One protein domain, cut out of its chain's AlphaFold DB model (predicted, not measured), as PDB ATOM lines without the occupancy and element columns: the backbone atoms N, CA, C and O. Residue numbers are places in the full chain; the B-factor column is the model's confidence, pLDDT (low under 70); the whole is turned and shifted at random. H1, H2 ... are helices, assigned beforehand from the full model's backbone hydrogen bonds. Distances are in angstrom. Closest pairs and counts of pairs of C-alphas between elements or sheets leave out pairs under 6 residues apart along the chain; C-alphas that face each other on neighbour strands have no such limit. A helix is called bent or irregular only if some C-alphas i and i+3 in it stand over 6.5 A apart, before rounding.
ATOM      1  N   LEU A   2       9.508  13.796  -7.299       95.00
ATOM      2  CA  LEU A   2       8.766  13.508  -6.058       95.00
ATOM      3  C   LEU A   2       8.829  12.030  -5.624       95.00
ATOM      4  O   LEU A   2       9.228  11.741  -4.499       95.00
ATOM      5  N   GLU A   3       8.489  11.108  -6.530       96.38
ATOM      6  CA  GLU A   3       8.530   9.669  -6.232       96.38
ATOM      7  C   GLU A   3       9.945   9.200  -5.877       96.38
ATOM      8  O   GLU A   3      10.127   8.508  -4.889       96.38
ATOM      9  N   LEU A   4      10.973   9.647  -6.608       94.75
ATOM     10  CA  LEU A   4      12.365   9.274  -6.330       94.75
ATOM     11  C   LEU A   4      12.811   9.719  -4.931       94.75
ATOM     12  O   LEU A   4      13.405   8.935  -4.199       94.75
ATOM     13  N   LEU A   5      12.516  10.968  -4.558       95.88
ATOM     14  CA  LEU A   5      12.841  11.484  -3.229       95.88
ATOM     15  C   LEU A   5      12.067  10.733  -2.137       95.88
ATOM     16  O   LEU A   5      12.637  10.427  -1.095       95.88
ATOM     17  N   SER A   6      10.803  10.382  -2.398       97.06
ATOM     18  CA  SER A   6       9.992   9.579  -1.473       97.06
ATOM     19  C   SER A   6      10.570   8.176  -1.274       97.06
ATOM     20  O   SER A   6      10.707   7.739  -0.134       97.06
ATOM     21  N   GLU A   7      10.951   7.487  -2.353       96.56
ATOM     22  CA  GLU A   7      11.585   6.162  -2.287       96.56
ATOM     23  C   GLU A   7      12.936   6.222  -1.562       96.56
ATOM     24  O   GLU A   7      13.219   5.375  -0.718       96.56
ATOM     25  N   MET A   8      13.757   7.247  -1.826       95.62
ATOM     26  CA  MET A   8      15.060   7.417  -1.175       95.62
ATOM     27  C   MET A   8      14.928   7.641   0.338       95.62
ATOM     28  O   MET A   8      15.625   6.980   1.105       95.62
ATOM     29  N   VAL A   9      14.025   8.529   0.772       96.50
ATOM     30  CA  VAL A   9      13.749   8.762   2.202       96.50
ATOM     31  C   VAL A   9      13.196   7.496   2.854       96.50
ATOM     32  O   VAL A   9      13.672   7.095   3.912       96.50
ATOM     33  N   THR A  10      12.249   6.818   2.198       96.06
ATOM     34  CA  THR A  10      11.653   5.572   2.710       96.06
ATOM     35  C   THR A  10      12.708   4.482   2.892       96.06
ATOM     36  O   THR A  10      12.745   3.829   3.931       96.06
ATOM     37  N   ALA A  11      13.599   4.300   1.914       94.69
ATOM     38  CA  ALA A  11      14.681   3.327   2.004       94.69
ATOM     39  C   ALA A  11      15.691   3.688   3.104       94.69
ATOM     40  O   ALA A  11      16.141   2.804   3.830       94.69
ATOM     41  N   TYR A  12      16.036   4.972   3.251       95.50
ATOM     42  CA  TYR A  12      16.974   5.431   4.278       95.50
ATOM     43  C   TYR A  12      16.424   5.236   5.697       95.50
ATOM     44  O   TYR A  12      17.119   4.696   6.554       95.50
ATOM     45  N   ASN A  13      15.161   5.608   5.917       95.75
ATOM     46  CA  ASN A  13      14.484   5.520   7.214       95.75
ATOM     47  C   ASN A  13      13.915   4.114   7.506       95.75
ATOM     48  O   ASN A  13      13.424   3.861   8.603       95.75
ATOM     49  N   GLY A  14      13.985   3.179   6.551       94.25
ATOM     50  CA  GLY A  14      13.363   1.849   6.614       94.25
ATOM     51  C   GLY A  14      14.018   0.836   7.564       94.25
ATOM     52  O   GLY A  14      13.672  -0.343   7.521       94.25
ATOM     53  N   GLY A  15      14.982   1.254   8.390       91.12
ATOM     54  CA  GLY A  15      15.610   0.428   9.432       91.12
ATOM     55  C   GLY A  15      16.664  -0.575   8.947       91.12
ATOM     56  O   GLY A  15      17.287  -1.253   9.765       91.12
ATOM     57  N   LEU A  16      16.905  -0.672   7.636       92.81
ATOM     58  CA  LEU A  16      18.037  -1.427   7.100       92.81
ATOM     59  C   LEU A  16      19.348  -0.654   7.310       92.81
ATOM     60  O   LEU A  16      19.346   0.576   7.248       92.81
ATOM     61  N   PRO A  17      20.489  -1.348   7.482       94.19
ATOM     62  CA  PRO A  17      21.792  -0.691   7.516       94.19
ATOM     63  C   PRO A  17      22.001   0.199   6.285       94.19
ATOM     64  O   PRO A  17      21.775  -0.241   5.158       94.19
ATOM     65  N   HIS A  18      22.472   1.432   6.482       91.56
ATOM     66  CA  HIS A  18      22.573   2.429   5.410       91.56
ATOM     67  C   HIS A  18      23.406   1.967   4.206       91.56
ATOM     68  O   HIS A  18      23.069   2.297   3.070       91.56
ATOM     69  N   ASN A  19      24.435   1.141   4.404       92.25
ATOM     70  CA  ASN A  19      25.217   0.573   3.301       92.25
ATOM     71  C   ASN A  19      24.413  -0.385   2.396       92.25
ATOM     72  O   ASN A  19      24.791  -0.601   1.248       92.25
ATOM     73  N   LYS A  20      23.306  -0.960   2.884       93.00
ATOM     74  CA  LYS A  20      22.389  -1.806   2.103       93.00
ATOM     75  C   LYS A  20      21.397  -1.001   1.272       93.00
ATOM     76  O   LYS A  20      20.712  -1.578   0.438       93.00
ATOM     77  N   THR A  21      21.330   0.308   1.484       93.81
ATOM     78  CA  THR A  21      20.402   1.218   0.805       93.81
ATOM     79  C   THR A  21      21.139   2.287  -0.017       93.81
ATOM     80  O   THR A  21      20.541   3.284  -0.417       93.81
ATOM     81  N   GLU A  22      22.443   2.090  -0.262       95.44
ATOM     82  CA  GLU A  22      23.289   2.965  -1.089       95.44
ATOM     83  C   GLU A  22      22.943   2.899  -2.580       95.44
ATOM     84  O   GLU A  22      23.015   3.916  -3.269       95.44
ATOM     85  N   ASP A  23      22.574   1.718  -3.086       94.69
ATOM     86  CA  ASP A  23      22.123   1.551  -4.467       94.69
ATOM     87  C   ASP A  23      20.693   2.089  -4.624       94.69
ATOM     88  O   ASP A  23      19.749   1.611  -3.992       94.69
ATOM     89  N   LEU A  24      20.540   3.090  -5.491       95.19
ATOM     90  CA  LEU A  24      19.268   3.746  -5.773       95.19
ATOM     91  C   LEU A  24      18.584   3.233  -7.046       95.19
ATOM     92  O   LEU A  24      17.505   3.718  -7.386       95.19
ATOM     93  N   SER A  25      19.159   2.260  -7.757       93.25
ATOM     94  CA  SER A  25      18.611   1.732  -9.013       93.25
ATOM     95  C   SER A  25      17.163   1.241  -8.862       93.25
ATOM     96  O   SER A  25      16.292   1.604  -9.657       93.25
ATOM     97  N   GLY A  26      16.871   0.498  -7.789       91.94
ATOM     98  CA  GLY A  26      15.524   0.025  -7.460       91.94
ATOM     99  C   GLY A  26      14.547   1.157  -7.123       91.94
ATOM    100  O   GLY A  26      13.406   1.153  -7.595       91.94
ATOM    101  N   ALA A  27      15.002   2.165  -6.372       94.25
ATOM    102  CA  ALA A  27      14.212   3.353  -6.046       94.25
ATOM    103  C   ALA A  27      13.871   4.162  -7.310       94.25
ATOM    104  O   ALA A  27      12.719   4.537  -7.527       94.25
ATOM    105  N   VAL A  28      14.847   4.361  -8.202       95.56
ATOM    106  CA  VAL A  28      14.663   5.032  -9.497       95.56
ATOM    107  C   VAL A  28      13.700   4.257 -10.395       95.56
ATOM    108  O   VAL A  28      12.804   4.860 -10.988       95.56
ATOM    109  N   ALA A  29      13.837   2.932 -10.481       94.19
ATOM    110  CA  ALA A  29      12.946   2.093 -11.279       94.19
ATOM    111  C   ALA A  29      11.495   2.155 -10.773       94.19
ATOM    112  O   ALA A  29      10.562   2.289 -11.573       94.19
ATOM    113  N   THR A  30      11.310   2.117  -9.452       95.31
ATOM    114  CA  THR A  30       9.996   2.231  -8.806       95.31
ATOM    115  C   THR A  30       9.381   3.605  -9.045       95.31
ATOM    116  O   THR A  30       8.245   3.703  -9.513       95.31
ATOM    117  N   ALA A  31      10.151   4.673  -8.828       96.44
ATOM    118  CA  ALA A  31       9.713   6.040  -9.072       96.44
ATOM    119  C   ALA A  31       9.311   6.268 -10.537       96.44
ATOM    120  O   ALA A  31       8.271   6.862 -10.819       96.44
ATOM    121  N   TYR A  32      10.095   5.741 -11.480       96.25
ATOM    122  CA  TYR A  32       9.782   5.801 -12.903       96.25
ATOM    123  C   TYR A  32       8.465   5.102 -13.240       96.25
ATOM    124  O   TYR A  32       7.648   5.656 -13.979       96.25
ATOM    125  N   ALA A  33       8.249   3.903 -12.693       95.31
ATOM    126  CA  ALA A  33       7.031   3.134 -12.913       95.31
ATOM    127  C   ALA A  33       5.781   3.855 -12.390       95.31
ATOM    128  O   ALA A  33       4.753   3.824 -13.065       95.31
ATOM    129  N   LYS A  34       5.887   4.526 -11.237       95.56
ATOM    130  CA  LYS A  34       4.795   5.289 -10.616       95.56
ATOM    131  C   LYS A  34       4.490   6.616 -11.316       95.56
ATOM    132  O   LYS A  34       3.368   7.097 -11.200       95.56
ATOM    133  N   SER A  35       5.454   7.207 -12.032       94.44
ATOM    134  CA  SER A  35       5.287   8.538 -12.630       94.44
ATOM    135  C   SER A  35       5.385   8.562 -14.160       94.44
ATOM    136  O   SER A  35       4.378   8.683 -14.849       94.44
ATOM    137  N   LEU A  36       6.592   8.472 -14.723       94.12
ATOM    138  CA  LEU A  36       6.845   8.821 -16.129       94.12
ATOM    139  C   LEU A  36       6.554   7.674 -17.096       94.12
ATOM    140  O   LEU A  36       6.283   7.918 -18.268       94.12
ATOM    141  N   LYS A  37       6.604   6.419 -16.635       94.94
ATOM    142  CA  LYS A  37       6.549   5.244 -17.515       94.94
ATOM    143  C   LYS A  37       5.297   5.196 -18.393       94.94
ATOM    144  O   LYS A  37       5.397   4.735 -19.529       94.94
ATOM    145  N   ARG A  38       4.142   5.636 -17.887       93.06
ATOM    146  CA  ARG A  38       2.887   5.677 -18.662       93.06
ATOM    147  C   ARG A  38       2.948   6.680 -19.821       93.06
ATOM    148  O   ARG A  38       2.480   6.370 -20.903       93.06
ATOM    149  N   HIS A  39       3.687   7.772 -19.635       93.06
ATOM    150  CA  HIS A  39       3.840   8.862 -20.598       93.06
ATOM    151  C   HIS A  39       5.007   8.669 -21.581       93.06
ATOM    152  O   HIS A  39       5.363   9.586 -22.313       93.06
ATOM    153  N   HIS A  40       5.665   7.507 -21.584       94.44
ATOM    154  CA  HIS A  40       6.798   7.221 -22.465       94.44
ATOM    155  C   HIS A  40       6.442   6.145 -23.497       94.44
ATOM    156  O   HIS A  40       6.032   5.037 -23.143       94.44
ATOM    157  N   GLY A  41       6.709   6.423 -24.775       94.75
ATOM    158  CA  GLY A  41       6.682   5.421 -25.844       94.75
ATOM    159  C   GLY A  41       7.802   4.375 -25.715       94.75
ATOM    160  O   GLY A  41       8.650   4.437 -24.819       94.75
ATOM    161  N   PHE A  42       7.833   3.395 -26.625       94.88
ATOM    162  CA  PHE A  42       8.794   2.279 -26.579       94.88
ATOM    163  C   PHE A  42      10.259   2.742 -26.508       94.88
ATOM    164  O   PHE A  42      11.000   2.285 -25.639       94.88
ATOM    165  N   ILE A  43      10.663   3.682 -27.369       96.19
ATOM    166  CA  ILE A  43      12.049   4.170 -27.437       96.19
ATOM    167  C   ILE A  43      12.463   4.854 -26.129       96.19
ATOM    168  O   ILE A  43      13.498   4.510 -25.560       96.19
ATOM    169  N   ALA A  44      11.622   5.743 -25.592       96.12
ATOM    170  CA  ALA A  44      11.884   6.416 -24.319       96.12
ATOM    171  C   ALA A  44      11.974   5.421 -23.146       96.12
ATOM    172  O   ALA A  44      12.846   5.544 -22.286       96.12
ATOM    173  N   LYS A  45      11.134   4.374 -23.141       96.00
ATOM    174  CA  LYS A  45      11.217   3.280 -22.159       96.00
ATOM    175  C   LYS A  45      12.543   2.513 -22.241       96.00
ATOM    176  O   LYS A  45      13.065   2.150 -21.189       96.00
ATOM    177  N   GLN A  46      13.092   2.259 -23.433       96.06
ATOM    178  CA  GLN A  46      14.400   1.595 -23.561       96.06
ATOM    179  C   GLN A  46      15.555   2.519 -23.174       96.06
ATOM    180  O   GLN A  46      16.447   2.090 -22.447       96.06
ATOM    181  N   ALA A  47      15.511   3.790 -23.582       96.19
ATOM    182  CA  ALA A  47      16.514   4.777 -23.192       96.19
ATOM    183  C   ALA A  47      16.607   4.910 -21.664       96.19
ATOM    184  O   ALA A  47      17.704   4.898 -21.108       96.19
ATOM    185  N   PHE A  48      15.465   4.932 -20.967       95.06
ATOM    186  CA  PHE A  48      15.449   5.004 -19.507       95.06
ATOM    187  C   PHE A  48      16.170   3.819 -18.849       95.06
ATOM    188  O   PHE A  48      16.928   4.026 -17.908       95.06
ATOM    189  N   LYS A  49      16.010   2.590 -19.365       92.06
ATOM    190  CA  LYS A  49      16.735   1.416 -18.838       92.06
ATOM    191  C   LYS A  49      18.249   1.591 -18.924       92.06
ATOM    192  O   LYS A  49      18.952   1.237 -17.984       92.06
ATOM    193  N   VAL A  50      18.749   2.163 -20.016       93.50
ATOM    194  CA  VAL A  50      20.186   2.436 -20.162       93.50
ATOM    195  C   VAL A  50      20.632   3.488 -19.146       93.50
ATOM    196  O   VAL A  50      21.618   3.282 -18.447       93.50
ATOM    197  N   VAL A  51      19.867   4.572 -18.985       89.38
ATOM    198  CA  VAL A  51      20.171   5.628 -18.002       89.38
ATOM    199  C   VAL A  51      20.171   5.092 -16.566       89.38
ATOM    200  O   VAL A  51      20.991   5.529 -15.764       89.38
ATOM    201  N   THR A  52      19.323   4.107 -16.235       88.62
ATOM    202  CA  THR A  52      19.316   3.526 -14.878       88.62
ATOM    203  C   THR A  52      20.628   2.846 -14.479       88.62
ATOM    204  O   THR A  52      20.898   2.721 -13.290       88.62
ATOM    205  N   MET A  53      21.482   2.474 -15.440       89.06
ATOM    206  CA  MET A  53      22.811   1.916 -15.162       89.06
ATOM    207  C   MET A  53      23.813   2.965 -14.657       89.06
ATOM    208  O   MET A  53      24.847   2.604 -14.106       89.06
ATOM    209  N   ALA A  54      23.519   4.252 -14.852       92.56
ATOM    210  CA  ALA A  54      24.360   5.375 -14.440       92.56
ATOM    211  C   ALA A  54      23.802   6.104 -13.204       92.56
ATOM    212  O   ALA A  54      24.163   7.252 -12.941       92.56
ATOM    213  N   VAL A  55      22.888   5.469 -12.463       94.00
ATOM    214  CA  VAL A  55      22.339   6.043 -11.232       94.00
ATOM    215  C   VAL A  55      23.462   6.151 -10.195       94.00
ATOM    216  O   VAL A  55      24.103   5.145  -9.893       94.00
ATOM    217  N   PRO A  56      23.725   7.350  -9.649       95.00
ATOM    218  CA  PRO A  56      24.727   7.514  -8.608       95.00
ATOM    219  C   PRO A  56      24.265   6.858  -7.303       95.00
ATOM    220  O   PRO A  56      23.067   6.751  -7.029       95.00
ATOM    221  N   TYR A  57      25.226   6.473  -6.468       96.12
ATOM    222  CA  TYR A  57      24.944   6.017  -5.111       96.12
ATOM    223  C   TYR A  57      24.310   7.128  -4.271       96.12
ATOM    224  O   TYR A  57      24.542   8.320  -4.504       96.12
ATOM    225  N   ARG A  58      23.555   6.739  -3.243       96.50
ATOM    226  CA  ARG A  58      22.901   7.682  -2.337       96.50
ATOM    227  C   ARG A  58      23.883   8.674  -1.720       96.50
ATOM    228  O   ARG A  58      23.618   9.868  -1.817       96.50
ATOM    229  N   HIS A  59      25.010   8.228  -1.157       95.69
ATOM    230  CA  HIS A  59      25.991   9.150  -0.566       95.69
ATOM    231  C   HIS A  59      26.505  10.183  -1.584       95.69
ATOM    232  O   HIS A  59      26.784  11.324  -1.229       95.69
ATOM    233  N   THR A  60      26.610   9.818  -2.870       96.38
ATOM    234  CA  THR A  60      27.033  10.744  -3.929       96.38
ATOM    235  C   THR A  60      25.990  11.845  -4.130       96.38
ATOM    236  O   THR A  60      26.346  13.019  -4.229       96.38
ATOM    237  N   ILE A  61      24.699  11.490  -4.136       95.38
ATOM    238  CA  ILE A  61      23.603  12.467  -4.198       95.38
ATOM    239  C   ILE A  61      23.576  13.328  -2.932       95.38
ATOM    240  O   ILE A  61      23.489  14.551  -3.035       95.38
ATOM    241  N   LEU A  62      23.666  12.711  -1.749       96.62
ATOM    242  CA  LEU A  62      23.595  13.410  -0.464       96.62
ATOM    243  C   LEU A  62      24.763  14.383  -0.281       96.62
ATOM    244  O   LEU A  62      24.542  15.542   0.057       96.62
ATOM    245  N   LYS A  63      25.983  13.983  -0.649       97.19
ATOM    246  CA  LYS A  63      27.147  14.874  -0.691       97.19
ATOM    247  C   LYS A  63      26.946  16.045  -1.655       97.19
ATOM    248  O   LYS A  63      27.330  17.168  -1.338       97.19
ATOM    249  N   ALA A  64      26.331  15.816  -2.816       96.06
ATOM    250  CA  ALA A  64      26.048  16.887  -3.772       96.06
ATOM    251  C   ALA A  64      25.044  17.910  -3.213       96.06
ATOM    252  O   ALA A  64      25.279  19.114  -3.319       96.06
ATOM    253  N   VAL A  65      23.962  17.460  -2.565       94.19
ATOM    254  CA  VAL A  65      22.989  18.376  -1.929       94.19
ATOM    255  C   VAL A  65      23.531  19.022  -0.650       94.19
ATOM    256  O   VAL A  65      23.088  20.105  -0.284       94.19
ATOM    257  N   ALA A  66      24.530  18.408  -0.014       96.81
ATOM    258  CA  ALA A  66      25.298  18.966   1.095       96.81
ATOM    259  C   ALA A  66      26.425  19.921   0.646       96.81
ATOM    260  O   ALA A  66      27.289  20.277   1.447       96.81
ATOM    261  N   LEU A  67      26.457  20.325  -0.631       96.56
ATOM    262  CA  LEU A  67      27.485  21.214  -1.195       96.56
ATOM    263  C   LEU A  67      28.919  20.688  -0.994       96.56
ATOM    264  O   LEU A  67      29.856  21.452  -0.771       96.56
ATOM    265  N   GLY A  68      29.091  19.368  -1.068       96.94
ATOM    266  CA  GLY A  68      30.375  18.685  -0.924       96.94
ATOM    267  C   GLY A  68      30.751  18.311   0.510       96.94
ATOM    268  O   GLY A  68      31.760  17.628   0.687       96.94
ATOM    269  N   GLN A  69      29.965  18.710   1.514       96.69
ATOM    270  CA  GLN A  69      30.214  18.360   2.914       96.69
ATOM    271  C   GLN A  69      29.869  16.890   3.193       96.69
ATOM    272  O   GLN A  69      28.929  16.336   2.624       96.69
ATOM    273  N   GLU A  70      30.644  16.259   4.073       95.25
ATOM    274  CA  GLU A  70      30.468  14.861   4.480       95.25
ATOM    275  C   GLU A  70      29.817  14.765   5.864       95.25
ATOM    276  O   GLU A  70      29.873  15.706   6.654       95.25
ATOM    277  N   GLY A  71      29.199  13.620   6.167       94.94
ATOM    278  CA  GLY A  71      28.564  13.376   7.468       94.94
ATOM    279  C   GLY A  71      27.235  14.108   7.675       94.94
ATOM    280  O   GLY A  71      26.771  14.211   8.807       94.94
ATOM    281  N   LEU A  72      26.620  14.617   6.601       97.06
ATOM    282  CA  LEU A  72      25.343  15.338   6.648       97.06
ATOM    283  C   LEU A  72      24.151  14.529   6.119       97.06
ATOM    284  O   LEU A  72      23.064  15.088   5.982       97.06
ATOM    285  N   ASP A  73      24.320  13.234   5.852       95.69
ATOM    286  CA  ASP A  73      23.294  12.373   5.258       95.69
ATOM    287  C   ASP A  73      21.960  12.443   6.020       95.69
ATOM    288  O   ASP A  73      20.931  12.750   5.418       95.69
ATOM    289  N   ASP A  74      21.981  12.286   7.347       96.25
ATOM    290  CA  ASP A  74      20.781  12.365   8.196       96.25
ATOM    291  C   ASP A  74      20.103  13.743   8.133       96.25
ATOM    292  O   ASP A  74      18.875  13.858   8.101       96.25
ATOM    293  N   VAL A  75      20.901  14.815   8.095       97.38
ATOM    294  CA  VAL A  75      20.394  16.191   8.008       97.38
ATOM    295  C   VAL A  75      19.729  16.417   6.653       97.38
ATOM    296  O   VAL A  75      18.612  16.936   6.598       97.38
ATOM    297  N   CYS A  76      20.383  15.994   5.572       97.19
ATOM    298  CA  CYS A  76      19.863  16.086   4.214       97.19
ATOM    299  C   CYS A  76      18.578  15.270   4.049       97.19
ATOM    300  O   CYS A  76      17.592  15.802   3.540       97.19
ATOM    301  N   ILE A  77      18.552  14.019   4.519       97.19
ATOM    302  CA  ILE A  77      17.363  13.160   4.465       97.19
ATOM    303  C   ILE A  77      16.207  13.790   5.237       97.19
ATOM    304  O   ILE A  77      15.118  13.917   4.681       97.19
ATOM    305  N   ARG A  78      16.444  14.280   6.459       97.69
ATOM    306  CA  ARG A  78      15.412  14.960   7.254       97.69
ATOM    307  C   ARG A  78      14.871  16.211   6.563       97.69
ATOM    308  O   ARG A  78      13.668  16.456   6.594       97.69
ATOM    309  N   HIS A  79      15.731  17.013   5.936       97.06
ATOM    310  CA  HIS A  79      15.288  18.190   5.180       97.06
ATOM    311  C   HIS A  79      14.433  17.804   3.967       97.06
ATOM    312  O   HIS A  79      13.412  18.445   3.719       97.06
ATOM    313  N   ILE A  80      14.817  16.751   3.238       96.38
ATOM    314  CA  ILE A  80      14.020  16.216   2.128       96.38
ATOM    315  C   ILE A  80      12.662  15.744   2.656       96.38
ATOM    316  O   ILE A  80      11.634  16.158   2.128       96.38
ATOM    317  N   GLU A  81      12.651  14.942   3.722       97.62
ATOM    318  CA  GLU A  81      11.443  14.411   4.359       97.62
ATOM    319  C   GLU A  81      10.469  15.521   4.773       97.62
ATOM    320  O   GLU A  81       9.306  15.489   4.376       97.62
ATOM    321  N   CYS A  82      10.954  16.562   5.458       97.19
ATOM    322  CA  CYS A  82      10.133  17.707   5.871       97.19
ATOM    323  C   CYS A  82       9.510  18.465   4.685       97.19
ATOM    324  O   CYS A  82       8.488  19.133   4.839       97.19
ATOM    325  N   HIS A  83      10.122  18.396   3.500       95.12
ATOM    326  CA  HIS A  83       9.612  19.048   2.298       95.12
ATOM    327  C   HIS A  83       8.605  18.185   1.524       95.12
ATOM    328  O   HIS A  83       7.785  18.725   0.774       95.12
ATOM    329  N   LEU A  84       8.645  16.855   1.687       96.75
ATOM    330  CA  LEU A  84       7.898  15.926   0.837       96.75
ATOM    331  C   LEU A  84       6.387  16.152   0.888       96.75
ATOM    332  O   LEU A  84       5.756  16.098  -0.163       96.75
ATOM    333  N   ASP A  85       5.800  16.445   2.047       96.12
ATOM    334  CA  ASP A  85       4.344  16.605   2.155       96.12
ATOM    335  C   ASP A  85       3.834  17.847   1.419       96.12
ATOM    336  O   ASP A  85       2.892  17.764   0.625       96.12
ATOM    337  N   ASN A  86       4.514  18.981   1.586       97.31
ATOM    338  CA  ASN A  86       4.199  20.195   0.834       97.31
ATOM    339  C   ASN A  86       4.441  19.994  -0.666       97.31
ATOM    340  O   ASN A  86       3.649  20.448  -1.493       97.31
ATOM    341  N   PHE A  87       5.499  19.270  -1.039       97.31
ATOM    342  CA  PHE A  87       5.758  18.970  -2.441       97.31
ATOM    343  C   PHE A  87       4.678  18.060  -3.046       97.31
ATOM    344  O   PHE A  87       4.206  18.336  -4.150       97.31
ATOM    345  N   ARG A  88       4.218  17.032  -2.317       97.44
ATOM    346  CA  ARG A  88       3.078  16.183  -2.712       97.44
ATOM    347  C   ARG A  88       1.824  17.013  -2.927       97.44
ATOM    348  O   ARG A  88       1.171  16.854  -3.956       97.44
ATOM    349  N   LEU A  89       1.506  17.911  -1.994       98.06
ATOM    350  CA  LEU A  89       0.336  18.779  -2.098       98.06
ATOM    351  C   LEU A  89       0.412  19.684  -3.334       98.06
ATOM    352  O   LEU A  89      -0.562  19.788  -4.079       98.06
ATOM    353  N   ASN A  90       1.577  20.284  -3.591       97.88
ATOM    354  CA  ASN A  90       1.794  21.136  -4.759       97.88
ATOM    355  C   ASN A  90       1.650  20.350  -6.068       97.88
ATOM    356  O   ASN A  90       0.912  20.771  -6.957       97.88
ATOM    357  N   VAL A  91       2.303  19.188  -6.180       96.88
ATOM    358  CA  VAL A  91       2.199  18.324  -7.368       96.88
ATOM    359  C   VAL A  91       0.755  17.887  -7.588       96.88
ATOM    360  O   VAL A  91       0.256  18.006  -8.704       96.88
ATOM    361  N   LYS A  92       0.060  17.443  -6.534       96.94
ATOM    362  CA  LYS A  92      -1.349  17.048  -6.617       96.94
ATOM    363  C   LYS A  92      -2.220  18.201  -7.112       96.94
ATOM    364  O   LYS A  92      -2.991  18.017  -8.042       96.94
ATOM    365  N   THR A  93      -2.062  19.387  -6.528       98.25
ATOM    366  CA  THR A  93      -2.838  20.578  -6.903       98.25
ATOM    367  C   THR A  93      -2.634  20.937  -8.376       98.25
ATOM    368  O   THR A  93      -3.599  21.242  -9.075       98.25
ATOM    369  N   LEU A  94      -1.395  20.860  -8.873       96.94
ATOM    370  CA  LEU A  94      -1.094  21.099 -10.285       96.94
ATOM    371  C   LEU A  94      -1.718  20.032 -11.191       96.94
ATOM    372  O   LEU A  94      -2.362  20.378 -12.176       96.94
ATOM    373  N   VAL A  95      -1.575  18.749 -10.855       94.44
ATOM    374  CA  VAL A  95      -2.165  17.651 -11.639       94.44
ATOM    375  C   VAL A  95      -3.688  17.778 -11.693       94.44
ATOM    376  O   VAL A  95      -4.266  17.750 -12.779       94.44
ATOM    377  N   ASP A  96      -4.335  17.999 -10.547       96.88
ATOM    378  CA  ASP A  96      -5.785  18.187 -10.460       96.88
ATOM    379  C   ASP A  96      -6.244  19.375 -11.313       96.88
ATOM    380  O   ASP A  96      -7.253  19.288 -12.013       96.88
ATOM    381  N   TYR A  97      -5.488  20.479 -11.296       97.69
ATOM    382  CA  TYR A  97      -5.772  21.646 -12.127       97.69
ATOM    383  C   TYR A  97      -5.706  21.310 -13.624       97.69
ATOM    384  O   TYR A  97      -6.630  21.654 -14.363       97.69
ATOM    385  N   TYR A  98      -4.660  20.614 -14.076       96.62
ATOM    386  CA  TYR A  98      -4.509  20.227 -15.484       96.62
ATOM    387  C   TYR A  98      -5.643  19.308 -15.945       96.62
ATOM    388  O   TYR A  98      -6.213  19.528 -17.016       96.62
ATOM    389  N   ILE A  99      -6.037  18.342 -15.115       94.81
ATOM    390  CA  ILE A  99      -7.171  17.453 -15.393       94.81
ATOM    391  C   ILE A  99      -8.476  18.259 -15.458       94.81
ATOM    392  O   ILE A  99      -9.205  18.181 -16.448       94.81
ATOM    393  N   ALA A 100      -8.757  19.088 -14.447       97.19
ATOM    394  CA  ALA A 100      -9.985  19.880 -14.369       97.19
ATOM    395  C   ALA A 100     -10.128  20.874 -15.534       97.19
ATOM    396  O   ALA A 100     -11.241  21.161 -15.980       97.19
ATOM    397  N   LYS A 101      -9.007  21.397 -16.041       97.81
ATOM    398  CA  LYS A 101      -8.969  22.312 -17.188       97.81
ATOM    399  C   LYS A 101      -8.835  21.612 -18.539       97.81
ATOM    400  O   LYS A 101      -8.816  22.307 -19.549       97.81
ATOM    401  N   LYS A 102      -8.798  20.273 -18.573       95.12
ATOM    402  CA  LYS A 102      -8.590  19.474 -19.794       95.12
ATOM    403  C   LYS A 102      -7.309  19.874 -20.541       95.12
ATOM    404  O   LYS A 102      -7.293  19.958 -21.764       95.12
TER     405      LYS A 102
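AT A GLANCE: This is residues 2 to 102 of the 108 residues of the protein "GLTP domain-containing protein" of Caenorhabditis tropicalis (UniProt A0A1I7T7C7). Helix H1 sits in the middle, between a hairpin of two helices, H3 and H4, and the first arm of a long bent helix, H6, with H3 the nearer helix of the hairpin. H5 packs on that first arm of H6, and residues 92 to 102, of which 92 to 100 belong to H6, stick out as a free arm. The printed part has 101 residues, with six named helices, H1 to H6 in that order along the chain, and no named strand; the class is all helix. It is only just loose, close to compact, with a radius of gyration of the C-alphas of 15.4 A and spans of 46 by 32 by 26 A.

HOW THE PARTS SIT: Begin with H1, residues 2 to 13, the hub that touches three other helices. At its end, residues 11 to 12 alone touch H2, residues 18 to 21: they only just touch, with 3 pairs of C-alphas within 8 A, and only at the corner by their link, closest at the C-alphas of Ala 11 and Thr 21, 6.2 A apart. Go on to H3, residues 25 to 34, which touches residues 3 to 8 of H1 alone at a steep tilt of 43 degrees, opposite ways; the closest C-alphas are those of Glu 3 and Ala 31, 4.8 A apart. H4, residues 42 to 52, forms a helical hairpin with H3 at a shallow tilt of 30 degrees, opposite ways. They only just touch, with 3 pairs of C-alphas within 8 A, the closest those of Ser 25 and Thr 52, 6.2 A apart. H4 is apart from H1, and also from H5, residues 58 to 65. By its hydrogen bonds H6, residues 73 to 100, was assigned as one helix, but it is bent: C-alphas 82 and 85 are 7.0 A apart, and its arms, H6a and H6b, stand at a steep tilt of 43 degrees. H6a touches H1 at a steep tilt of 51 degrees, opposite ways, closest at the C-alphas of Val 9 and Ile 77, 6.1 A apart. H5 touches H6a, only just about perpendicular at 73 degrees, closest at the C-alphas of Leu 62 and Asp 73, 5.8 A apart. H6b is close to H1 but not clearly touching, with the C-alphas of Leu 2 and Arg 88 7.1 A apart. In H1, H3, H4, H5, H6a and H6b every O i to N i+4 pair is within hydrogen-bond range; H2 is too short for such a pair.

IN THESE COORDINATES: Find C-alpha 2 at (8.766, 13.508, -6.058); from there H1 runs 16.5 A to C-alpha 13. H2 spans 5.2 A, H3 14.4 A and H4 15.8 A, and H5 runs 10.7 A from C-alpha 58 at (22.901, 7.682, -2.337). H6a, residues 73 to 82, is 14.2 A long, and H6b, residues 85 to 100, runs 22.1 A to C-alpha 100 at (-9.985, 19.880, -14.369).

THE WHOLE: Look at Gly 71 and Lys 102 for the two C-alphas farthest apart, 46.5 A. The printed part has no cut. The links H1 to H2, H2 to H3 and H4 to H5 are tight, H3 to H4 and H5 to H6 are short, and none is long. The mean pLDDT of the printed part is 95.4, and no printed residue is under 70.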